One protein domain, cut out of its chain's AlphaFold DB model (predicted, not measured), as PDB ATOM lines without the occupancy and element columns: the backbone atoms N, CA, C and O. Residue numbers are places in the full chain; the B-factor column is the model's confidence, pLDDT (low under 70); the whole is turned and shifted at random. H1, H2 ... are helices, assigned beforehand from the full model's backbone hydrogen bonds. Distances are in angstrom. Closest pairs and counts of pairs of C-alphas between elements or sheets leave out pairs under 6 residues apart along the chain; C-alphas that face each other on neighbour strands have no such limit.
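Overview. This is residues 2 to 74 of the 125 residues of an uncharacterized protein of Acyrthosiphon pisum (UniProt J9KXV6). One long helix, H4, makes much of the length, and its last part, residues 61 to 74, sticks out as an arm; at its other end H2, H3 and the first part of H4 make the sides of a loose triangle, with H1 set off by itself. The printed part has 73 residues with four named helices, in the order H1, H2, H3, H4, and no named strand: all helix. The whole is loose, with a radius of gyration of the C-alphas of 15.4 A, and only just elongated, spanning 54 by 27 by 18 A.

Arrangement. Start at H1, residues 3 to 10, which is apart from H2, residues 19 to 27, from H3, residues 32 to 41, and from H4, residues 50 to 74. Look next at Asp 19 and Tyr 50, the closest C-alphas of H2 and H4, 5.0 A apart: here H2 and H4 touch, H4 with residues 50 to 53 alone, at a shallow tilt of 31 degrees, the same way. H2 and H3 are close but not clearly touching, with the C-alphas of Val 27 and Ala 35 closest at 5.8 A; their tilt of 36 degrees is only just steep, opposite ways. H3 and H4 are close but not clearly touching, at a steep tilt of 62 degrees, opposite ways; their closest C-alphas, those of Trp 38 and Phe 56, are 7.2 A apart. In H1, H2, H3 and H4 every O i to N i+4 pair is within hydrogen-bond range.

Along the chain. Find C-alpha 3 at (-15.772, -9.249, 210.259), where H1 begins; it runs 10.6 A to Ala 10. H2 covers 11.8 A and H3 14.1 A. H4 runs 36.9 A from C-alpha 50 at (-15.346, -8.341, 196.961) to C-alpha 74 at (-51.763, -8.614, 191.323).

Size, cuts and confidence. The two C-alphas farthest apart, those of Gly 12 and Thr 74, are 54.1 A apart. The printed part has no cut; the link from H2 to H3 is tight and the other two are short. Look for low confidence at residues 69 to 74, where pLDDT is under 70.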
ATOM      1  N   CYS A   2     -16.281  -7.611 205.763       72.56
ATOM      2  CA  CYS A   2     -16.583  -8.844 206.489       72.56
ATOM      3  C   CYS A   2     -15.751  -8.922 207.787       72.56
ATOM      4  O   CYS A   2     -14.536  -8.710 207.763       72.56
ATOM      5  N   THR A   3     -16.397  -9.211 208.920       82.94
ATOM      6  CA  THR A   3     -15.772  -9.249 210.259       82.94
ATOM      7  C   THR A   3     -14.571 -10.194 210.311       82.94
ATOM      8  O   THR A   3     -13.567  -9.895 210.954       82.94
ATOM      9  N   HIS A   4     -14.632 -11.291 209.555       84.38
ATOM     10  CA  HIS A   4     -13.545 -12.256 209.419       84.38
ATOM     11  C   HIS A   4     -12.308 -11.666 208.726       84.38
ATOM     12  O   HIS A   4     -11.188 -11.892 209.178       84.38
ATOM     13  N   VAL A   5     -12.491 -10.866 207.671       85.12
ATOM     14  CA  VAL A   5     -11.380 -10.212 206.955       85.12
ATOM     15  C   VAL A   5     -10.715  -9.163 207.849       85.12
ATOM     16  O   VAL A   5      -9.490  -9.077 207.895       85.12
ATOM     17  N   ALA A   6     -11.507  -8.417 208.624       85.75
ATOM     18  CA  ALA A   6     -10.984  -7.455 209.594       85.75
ATOM     19  C   ALA A   6     -10.169  -8.134 210.711       85.75
ATOM     20  O   ALA A   6      -9.098  -7.648 211.071       85.75
ATOM     21  N   ALA A   7     -10.631  -9.282 211.217       90.44
ATOM     22  CA  ALA A   7      -9.898 -10.064 212.210       90.44
ATOM     23  C   ALA A   7      -8.562 -10.592 211.659       90.44
ATOM     24  O   ALA A   7      -7.530 -10.474 212.314       90.44
ATOM     25  N   LEU A   8      -8.555 -11.117 210.428       88.56
ATOM     26  CA  LEU A   8      -7.333 -11.573 209.757       88.56
ATOM     27  C   LEU A   8      -6.332 -10.426 209.559       88.56
ATOM     28  O   LEU A   8      -5.142 -10.596 209.828       88.56
ATOM     29  N   LYS A   9      -6.818  -9.240 209.180       88.75
ATOM     30  CA  LYS A   9      -5.994  -8.028 209.077       88.75
ATOM     31  C   LYS A   9      -5.373  -7.633 210.418       88.75
ATOM     32  O   LYS A   9      -4.192  -7.307 210.468       88.75
ATOM     33  N   ALA A  10      -6.138  -7.712 211.510       90.50
ATOM     34  CA  ALA A  10      -5.638  -7.437 212.858       90.50
ATOM     35  C   ALA A  10      -4.553  -8.435 213.309       90.50
ATOM     36  O   ALA A  10      -3.673  -8.075 214.084       90.50
ATOM     37  N   MET A  11      -4.570  -9.662 212.780       92.06
ATOM     38  CA  MET A  11      -3.523 -10.674 212.987       92.06
ATOM     39  C   MET A  11      -2.320 -10.520 212.038       92.06
ATOM     40  O   MET A  11      -1.472 -11.411 211.968       92.06
ATOM     41  N   GLY A  12      -2.240  -9.425 211.275       87.44
ATOM     42  CA  GLY A  12      -1.141  -9.165 210.344       87.44
ATOM     43  C   GLY A  12      -1.158 -10.040 209.090       87.44
ATOM     44  O   GLY A  12      -0.132 -10.170 208.426       87.44
ATOM     45  N   GLN A  13      -2.293 -10.662 208.751       88.56
ATOM     46  CA  GLN A  13      -2.406 -11.431 207.512       88.56
ATOM     47  C   GLN A  13      -2.533 -10.497 206.296       88.56
ATOM     48  O   GLN A  13      -3.219  -9.473 206.376       88.56
ATOM     49  N   PRO A  14      -1.927 -10.847 205.146       88.06
ATOM     50  CA  PRO A  14      -1.952 -10.022 203.941       88.06
ATOM     51  C   PRO A  14      -3.289 -10.165 203.199       88.06
ATOM     52  O   PRO A  14      -3.364 -10.802 202.150       88.06
ATOM     53  N   VAL A  15      -4.356  -9.578 203.743       89.19
ATOM     54  CA  VAL A  15      -5.726  -9.707 203.209       89.19
ATOM     55  C   VAL A  15      -6.005  -8.857 201.963       89.19
ATOM     56  O   VAL A  15      -7.022  -9.049 201.306       89.19
ATOM     57  N   GLU A  16      -5.098  -7.949 201.601       84.25
ATOM     58  CA  GLU A  16      -5.368  -6.896 200.605       84.25
ATOM     59  C   GLU A  16      -5.542  -7.415 199.171       84.25
ATOM     60  O   GLU A  16      -6.061  -6.709 198.315       84.25
ATOM     61  N   HIS A  17      -5.132  -8.658 198.912       84.75
ATOM     62  CA  HIS A  17      -5.227  -9.299 197.596       84.75
ATOM     63  C   HIS A  17      -6.208 -10.481 197.584       84.75
ATOM     64  O   HIS A  17      -6.218 -11.275 196.643       84.75
ATOM     65  N   TRP A  18      -7.013 -10.647 198.638       91.06
ATOM     66  CA  TRP A  18      -7.891 -11.814 198.781       91.06
ATOM     67  C   TRP A  18      -9.199 -11.679 198.002       91.06
ATOM     68  O   TRP A  18      -9.903 -12.674 197.840       91.06
ATOM     69  N   ASP A  19      -9.504 -10.489 197.478       90.06
ATOM     70  CA  ASP A  19     -10.756 -10.201 196.777       90.06
ATOM     71  C   ASP A  19     -11.059 -11.216 195.667       90.06
ATOM     72  O   ASP A  19     -12.130 -11.818 195.674       90.06
ATOM     73  N   ALA A  20     -10.103 -11.509 194.779       89.50
ATOM     74  CA  ALA A  20     -10.314 -12.484 193.703       89.50
ATOM     75  C   ALA A  20     -10.647 -13.888 194.215       89.50
ATOM     76  O   ALA A  20     -11.518 -14.568 193.664       89.50
ATOM     77  N   TRP A  21      -9.959 -14.329 195.267       91.19
ATOM     78  CA  TRP A  21     -10.185 -15.641 195.866       91.19
ATOM     79  C   TRP A  21     -11.551 -15.709 196.534       91.19
ATOM     80  O   TRP A  21     -12.307 -16.649 196.290       91.19
ATOM     81  N   LEU A  22     -11.901 -14.695 197.326       92.00
ATOM     82  CA  LEU A  22     -13.193 -14.609 197.999       92.00
ATOM     83  C   LEU A  22     -14.339 -14.555 196.989       92.00
ATOM     84  O   LEU A  22     -15.295 -15.317 197.118       92.00
ATOM     85  N   VAL A  23     -14.216 -13.730 195.946       93.06
ATOM     86  CA  VAL A  23     -15.195 -13.658 194.856       93.06
ATOM     87  C   VAL A  23     -15.348 -15.022 194.189       93.06
ATOM     88  O   VAL A  23     -16.466 -15.505 194.055       93.06
ATOM     89  N   THR A  24     -14.249 -15.691 193.836       92.50
ATOM     90  CA  THR A  24     -14.294 -17.014 193.190       92.50
ATOM     91  C   THR A  24     -14.990 -18.053 194.068       92.50
ATOM     92  O   THR A  24     -15.864 -18.787 193.599       92.50
ATOM     93  N   ILE A  25     -14.642 -18.102 195.358       93.81
ATOM     94  CA  ILE A  25     -15.246 -19.030 196.317       93.81
ATOM     95  C   ILE A  25     -16.742 -18.755 196.440       93.81
ATOM     96  O   ILE A  25     -17.530 -19.688 196.306       93.81
ATOM     97  N   VAL A  26     -17.149 -17.500 196.645       94.62
ATOM     98  CA  VAL A  26     -18.565 -17.153 196.808       94.62
ATOM     99  C   VAL A  26     -19.343 -17.432 195.528       94.62
ATOM    100  O   VAL A  26     -20.351 -18.129 195.582       94.62
ATOM    101  N   VAL A  27     -18.850 -16.995 194.367       94.19
ATOM    102  CA  VAL A  27     -19.506 -17.221 193.070       94.19
ATOM    103  C   VAL A  27     -19.672 -18.712 192.776       94.19
ATOM    104  O   VAL A  27     -20.712 -19.110 192.259       94.19
ATOM    105  N   SER A  28     -18.718 -19.560 193.179       94.44
ATOM    106  CA  SER A  28     -18.843 -21.019 193.034       94.44
ATOM    107  C   SER A  28     -19.999 -21.637 193.836       94.44
ATOM    108  O   SER A  28     -20.397 -22.770 193.563       94.44
ATOM    109  N   ARG A  29     -20.517 -20.916 194.838       95.31
ATOM    110  CA  ARG A  29     -21.615 -21.343 195.717       95.31
ATOM    111  C   ARG A  29     -22.949 -20.694 195.373       95.31
ATOM    112  O   ARG A  29     -23.966 -21.130 195.905       95.31
ATOM    113  N   LEU A  30     -22.958 -19.687 194.503       94.44
ATOM    114  CA  LEU A  30     -24.187 -19.074 194.012       94.44
ATOM    115  C   LEU A  30     -24.905 -20.025 193.053       94.44
ATOM    116  O   LEU A  30     -24.283 -20.837 192.362       94.44
ATOM    117  N   ASP A  31     -26.231 -19.911 192.987       94.88
ATOM    118  CA  ASP A  31     -26.997 -20.624 191.973       94.88
ATOM    119  C   ASP A  31     -26.583 -20.160 190.559       94.88
ATOM    120  O   ASP A  31     -26.131 -19.020 190.379       94.88
ATOM    121  N   PRO A  32     -26.749 -21.007 189.525       94.12
ATOM    122  CA  PRO A  32     -26.296 -20.684 188.176       94.12
ATOM    123  C   PRO A  32     -26.874 -19.383 187.609       94.12
ATOM    124  O   PRO A  32     -26.187 -18.694 186.857       94.12
ATOM    125  N   GLY A  33     -28.116 -19.031 187.961       95.00
ATOM    126  CA  GLY A  33     -28.764 -17.815 187.474       95.00
ATOM    127  C   GLY A  33     -28.143 -16.561 188.083       95.00
ATOM    128  O   GLY A  33     -27.855 -15.598 187.373       95.00
ATOM    129  N   THR A  34     -27.886 -16.586 189.388       94.88
ATOM    130  CA  THR A  34     -27.215 -15.493 190.097       94.88
ATOM    131  C   THR A  34     -25.752 -15.358 189.682       94.88
ATOM    132  O   THR A  34     -25.300 -14.245 189.418       94.88
ATOM    133  N   ALA A  35     -25.025 -16.472 189.549       94.62
ATOM    134  CA  ALA A  35     -23.638 -16.473 189.082       94.62
ATOM    135  C   ALA A  35     -23.513 -15.924 187.651       94.62
ATOM    136  O   ALA A  35     -22.626 -15.120 187.368       94.62
ATOM    137  N   HIS A  36     -24.428 -16.303 186.755       94.25
ATOM    138  CA  HIS A  36     -24.465 -15.755 185.401       94.25
ATOM    139  C   HIS A  36     -24.796 -14.255 185.394       94.25
ATOM    140  O   HIS A  36     -24.154 -13.480 184.688       94.25
ATOM    141  N   GLY A  37     -25.754 -13.829 186.224       94.62
ATOM    142  CA  GLY A  37     -26.069 -12.411 186.405       94.62
ATOM    143  C   GLY A  37     -24.868 -11.598 186.893       94.62
ATOM    144  O   GLY A  37     -24.643 -10.496 186.400       94.62
ATOM    145  N   TRP A  38     -24.064 -12.159 187.801       94.31
ATOM    146  CA  TRP A  38     -22.819 -11.541 188.259       94.31
ATOM    147  C   TRP A  38     -21.798 -11.393 187.124       94.31
ATOM    148  O   TRP A  38     -21.246 -10.312 186.932       94.31
ATOM    149  N   GLN A  39     -21.598 -12.438 186.316       91.75
ATOM    150  CA  GLN A  39     -20.695 -12.374 185.159       91.75
ATOM    151  C   GLN A  39     -21.110 -11.301 184.149       91.75
ATOM    152  O   GLN A  39     -20.255 -10.614 183.606       91.75
ATOM    153  N   LEU A  40     -22.415 -11.139 183.912       92.25
ATOM    154  CA  LEU A  40     -22.931 -10.099 183.021       92.25
ATOM    155  C   LEU A  40     -22.822  -8.691 183.631       92.25
ATOM    156  O   LEU A  40     -22.724  -7.704 182.903       92.25
ATOM    157  N   HIS A  41     -22.861  -8.589 184.961       90.12
ATOM    158  CA  HIS A  41     -22.678  -7.328 185.676       90.12
ATOM    159  C   HIS A  41     -21.240  -6.808 185.562       90.12
ATOM    160  O   HIS A  41     -21.033  -5.594 185.504       90.12
ATOM    161  N   GLN A  42     -20.254  -7.707 185.499       88.19
ATOM    162  CA  GLN A  42     -18.865  -7.322 185.282       88.19
ATOM    163  C   GLN A  42     -18.686  -6.703 183.889       88.19
ATOM    164  O   GLN A  42     -18.926  -7.337 182.864       88.19
ATOM    165  N   ARG A  43     -18.253  -5.438 183.855       78.44
ATOM    166  CA  ARG A  43     -18.016  -4.683 182.611       78.44
ATOM    167  C   ARG A  43     -16.545  -4.606 182.215       78.44
ATOM    168  O   ARG A  43     -16.244  -4.317 181.060       78.44
ATOM    169  N   ASN A  44     -15.643  -4.829 183.163       81.19
ATOM    170  CA  ASN A  44     -14.198  -4.714 183.018       81.19
ATOM    171  C   ASN A  44     -13.513  -6.078 183.187       81.19
ATOM    172  O   ASN A  44     -14.028  -6.989 183.829       81.19
ATOM    173  N   THR A  45     -12.321  -6.201 182.604       78.81
ATOM    174  CA  THR A  45     -11.418  -7.354 182.770       78.81
ATOM    175  C   THR A  45     -10.541  -7.239 184.016       78.81
ATOM    176  O   THR A  45      -9.602  -8.011 184.191       78.81
ATOM    177  N   GLU A  46     -10.799  -6.239 184.854       83.12
ATOM    178  CA  GLU A  46     -10.056  -6.017 186.086       83.12
ATOM    179  C   GLU A  46     -10.474  -7.018 187.162       83.12
ATOM    180  O   GLU A  46     -11.540  -7.637 187.110       83.12
ATOM    181  N   LEU A  47      -9.596  -7.177 188.149       83.56
ATOM    182  CA  LEU A  47      -9.825  -8.073 189.266       83.56
ATOM    183  C   LEU A  47     -11.071  -7.611 190.047       83.56
ATOM    184  O   LEU A  47     -11.071  -6.483 190.546       83.56
ATOM    185  N   PRO A  48     -12.127  -8.439 190.157       86.56
ATOM    186  CA  PRO A  48     -13.352  -8.035 190.832       86.56
ATOM    187  C   PRO A  48     -13.086  -7.770 192.306       86.56
ATOM    188  O   PRO A  48     -12.471  -8.596 192.989       86.56
ATOM    189  N   LYS A  49     -13.609  -6.654 192.816       90.88
ATOM    190  CA  LYS A  49     -13.561  -6.376 194.250       90.88
ATOM    191  C   LYS A  49     -14.658  -7.141 194.964       90.88
ATOM    192  O   LYS A  49     -15.799  -7.207 194.503       90.88
ATOM    193  N   TYR A  50     -14.352  -7.644 196.155       91.38
ATOM    194  CA  TYR A  50     -15.346  -8.341 196.961       91.38
ATOM    195  C   TYR A  50     -16.534  -7.436 197.334       91.38
ATOM    196  O   TYR A  50     -17.681  -7.880 197.332       91.38
ATOM    197  N   SER A  51     -16.291  -6.140 197.550       90.69
ATOM    198  CA  SER A  51     -17.342  -5.151 197.832       90.69
ATOM    199  C   SER A  51     -18.359  -4.984 196.695       90.69
ATOM    200  O   SER A  51     -19.525  -4.669 196.941       90.69
ATOM    201  N   GLU A  52     -17.937  -5.172 195.442       92.38
ATOM    202  CA  GLU A  52     -18.839  -5.091 194.288       92.38
ATOM    203  C   GLU A  52     -19.763  -6.307 194.243       92.38
ATOM    204  O   GLU A  52     -20.961  -6.161 194.000       92.38
ATOM    205  N   LEU A  53     -19.229  -7.489 194.567       93.62
ATOM    206  CA  LEU A  53     -20.026  -8.704 194.701       93.62
ATOM    207  C   LEU A  53     -21.049  -8.572 195.836       93.62
ATOM    208  O   LEU A  53     -22.215  -8.900 195.632       93.62
ATOM    209  N   GLU A  54     -20.650  -8.048 197.001       93.50
ATOM    210  CA  GLU A  54     -21.581  -7.762 198.108       93.50
ATOM    211  C   GLU A  54     -22.724  -6.840 197.655       93.50
ATOM    212  O   GLU A  54     -23.896  -7.130 197.901       93.50
ATOM    213  N   SER A  55     -22.392  -5.759 196.944       94.12
ATOM    214  CA  SER A  55     -23.374  -4.779 196.459       94.12
ATOM    215  C   SER A  55     -24.332  -5.386 195.431       94.12
ATOM    216  O   SER A  55     -25.544  -5.167 195.492       94.12
ATOM    217  N   PHE A  56     -23.807  -6.196 194.508       95.06
ATOM    218  CA  PHE A  56     -24.614  -6.925 193.537       95.06
ATOM    219  C   PHE A  56     -25.584  -7.890 194.224       95.06
ATOM    220  O   PHE A  56     -26.782  -7.861 193.933       95.06
ATOM    221  N   LEU A  57     -25.097  -8.709 195.160       94.94
ATOM    222  CA  LEU A  57     -25.932  -9.672 195.876       94.94
ATOM    223  C   LEU A  57     -27.027  -8.967 196.681       94.94
ATOM    224  O   LEU A  57     -28.186  -9.366 196.593       94.94
ATOM    225  N   ALA A  58     -26.695  -7.872 197.372       94.94
ATOM    226  CA  ALA A  58     -27.678  -7.058 198.082       94.94
ATOM    227  C   ALA A  58     -28.762  -6.512 197.136       94.94
ATOM    228  O   ALA A  58     -29.952  -6.645 197.418       94.94
ATOM    229  N   SER A  59     -28.374  -5.966 195.977       94.88
ATOM    230  CA  SER A  59     -29.335  -5.459 194.987       94.88
ATOM    231  C   SER A  59     -30.265  -6.553 194.453       94.88
ATOM    232  O   SER A  59     -31.454  -6.316 194.232       94.88
ATOM    233  N   ARG A  60     -29.748  -7.777 194.293       93.25
ATOM    234  CA  ARG A  60     -30.532  -8.920 193.836       93.25
ATOM    235  C   ARG A  60     -31.531  -9.383 194.892       93.25
ATOM    236  O   ARG A  60     -32.660  -9.677 194.519       93.25
ATOM    237  N   CYS A  61     -31.155  -9.401 196.172       93.50
ATOM    238  CA  CYS A  61     -32.091  -9.692 197.264       93.50
ATOM    239  C   CYS A  61     -33.268  -8.707 197.255       93.50
ATOM    240  O   CYS A  61     -34.416  -9.135 197.181       93.50
ATOM    241  N   VAL A  62     -32.989  -7.400 197.191       93.81
ATOM    242  CA  VAL A  62     -34.032  -6.357 197.141       93.81
ATOM    243  C   VAL A  62     -34.948  -6.521 195.920       93.81
ATOM    244  O   VAL A  62     -36.168  -6.363 196.014       93.81
ATOM    245  N   ALA A  63     -34.381  -6.855 194.756       91.94
ATOM    246  CA  ALA A  63     -35.162  -7.083 193.544       91.94
ATOM    247  C   ALA A  63     -36.101  -8.295 193.675       91.94
ATOM    248  O   ALA A  63     -37.244  -8.231 193.220       91.94
ATOM    249  N   LEU A  64     -35.640  -9.374 194.314       89.94
ATOM    250  CA  LEU A  64     -36.455 -10.563 194.565       89.94
ATOM    251  C   LEU A  64     -37.604 -10.247 195.529       89.94
ATOM    252  O   LEU A  64     -38.755 -10.504 195.187       89.94
ATOM    253  N   GLU A  65     -37.323  -9.578 196.646       90.94
ATOM    254  CA  GLU A  65     -38.336  -9.146 197.624       90.94
ATOM    255  C   GLU A  65     -39.416  -8.257 196.985       90.94
ATOM    256  O   GLU A  65     -40.618  -8.439 197.205       90.94
ATOM    257  N   THR A  66     -39.000  -7.316 196.132       88.38
ATOM    258  CA  THR A  66     -39.920  -6.430 195.398       88.38
ATOM    259  C   THR A  66     -40.761  -7.211 194.384       88.38
ATOM    260  O   THR A  66     -41.950  -6.945 194.206       88.38
ATOM    261  N   SER A  67     -40.162  -8.194 193.707       82.25
ATOM    262  CA  SER A  67     -40.878  -9.020 192.731       82.25
ATOM    263  C   SER A  67     -41.943  -9.901 193.390       82.25
ATOM    264  O   SER A  67     -43.057  -9.993 192.878       82.25
ATOM    265  N   GLU A  68     -41.655 -10.469 194.562       75.75
ATOM    266  CA  GLU A  68     -42.609 -11.274 195.329       75.75
ATOM    267  C   GLU A  68     -43.798 -10.431 195.807       75.75
ATOM    268  O   GLU A  68     -44.959 -10.827 195.658       75.75
ATOM    269  N   SER A  69     -43.534  -9.215 196.291       69.06
ATOM    270  CA  SER A  69     -44.579  -8.290 196.745       69.06
ATOM    271  C   SER A  69     -45.427  -7.715 195.595       69.06
ATOM    272  O   SER A  69     -46.637  -7.502 195.756       69.06
ATOM    273  N   TYR A  70     -44.862  -7.557 194.391       66.31
ATOM    274  CA  TYR A  70     -45.636  -7.233 193.185       66.31
ATOM    275  C   TYR A  70     -46.582  -8.375 192.775       66.31
ATOM    276  O   TYR A  70     -47.761  -8.144 192.487       66.31
ATOM    277  N   VAL A  71     -46.108  -9.625 192.800       62.41
ATOM    278  CA  VAL A  71     -46.929 -10.805 192.470       62.41
ATOM    279  C   VAL A  71     -48.087 -10.974 193.463       62.41
ATOM    280  O   VAL A  71     -49.196 -11.332 193.064       62.41
ATOM    281  N   GLN A  72     -47.884 -10.633 194.737       61.28
ATOM    282  CA  GLN A  72     -48.950 -10.658 195.742       61.28
ATOM    283  C   GLN A  72     -50.019  -9.574 195.508       61.28
ATOM    284  O   GLN A  72     -51.209  -9.825 195.704       61.28
ATOM    285  N   SER A  73     -49.625  -8.395 195.018       59.00
ATOM    286  CA  SER A  73     -50.547  -7.281 194.746       59.00
ATOM    287  C   SER A  73     -51.444  -7.525 193.523       59.00
ATOM    288  O   SER A  73     -52.581  -7.058 193.482       59.00
ATOM    289  N   THR A  74     -50.982  -8.303 192.539       57.31
ATOM    290  CA  THR A  74     -51.763  -8.614 191.323       57.31
ATOM    291  C   THR A  74     -52.832  -9.697 191.525       57.31
ATOM    292  O   THR A  74     -53.756  -9.790 190.719       57.31
TER     293      THR A  74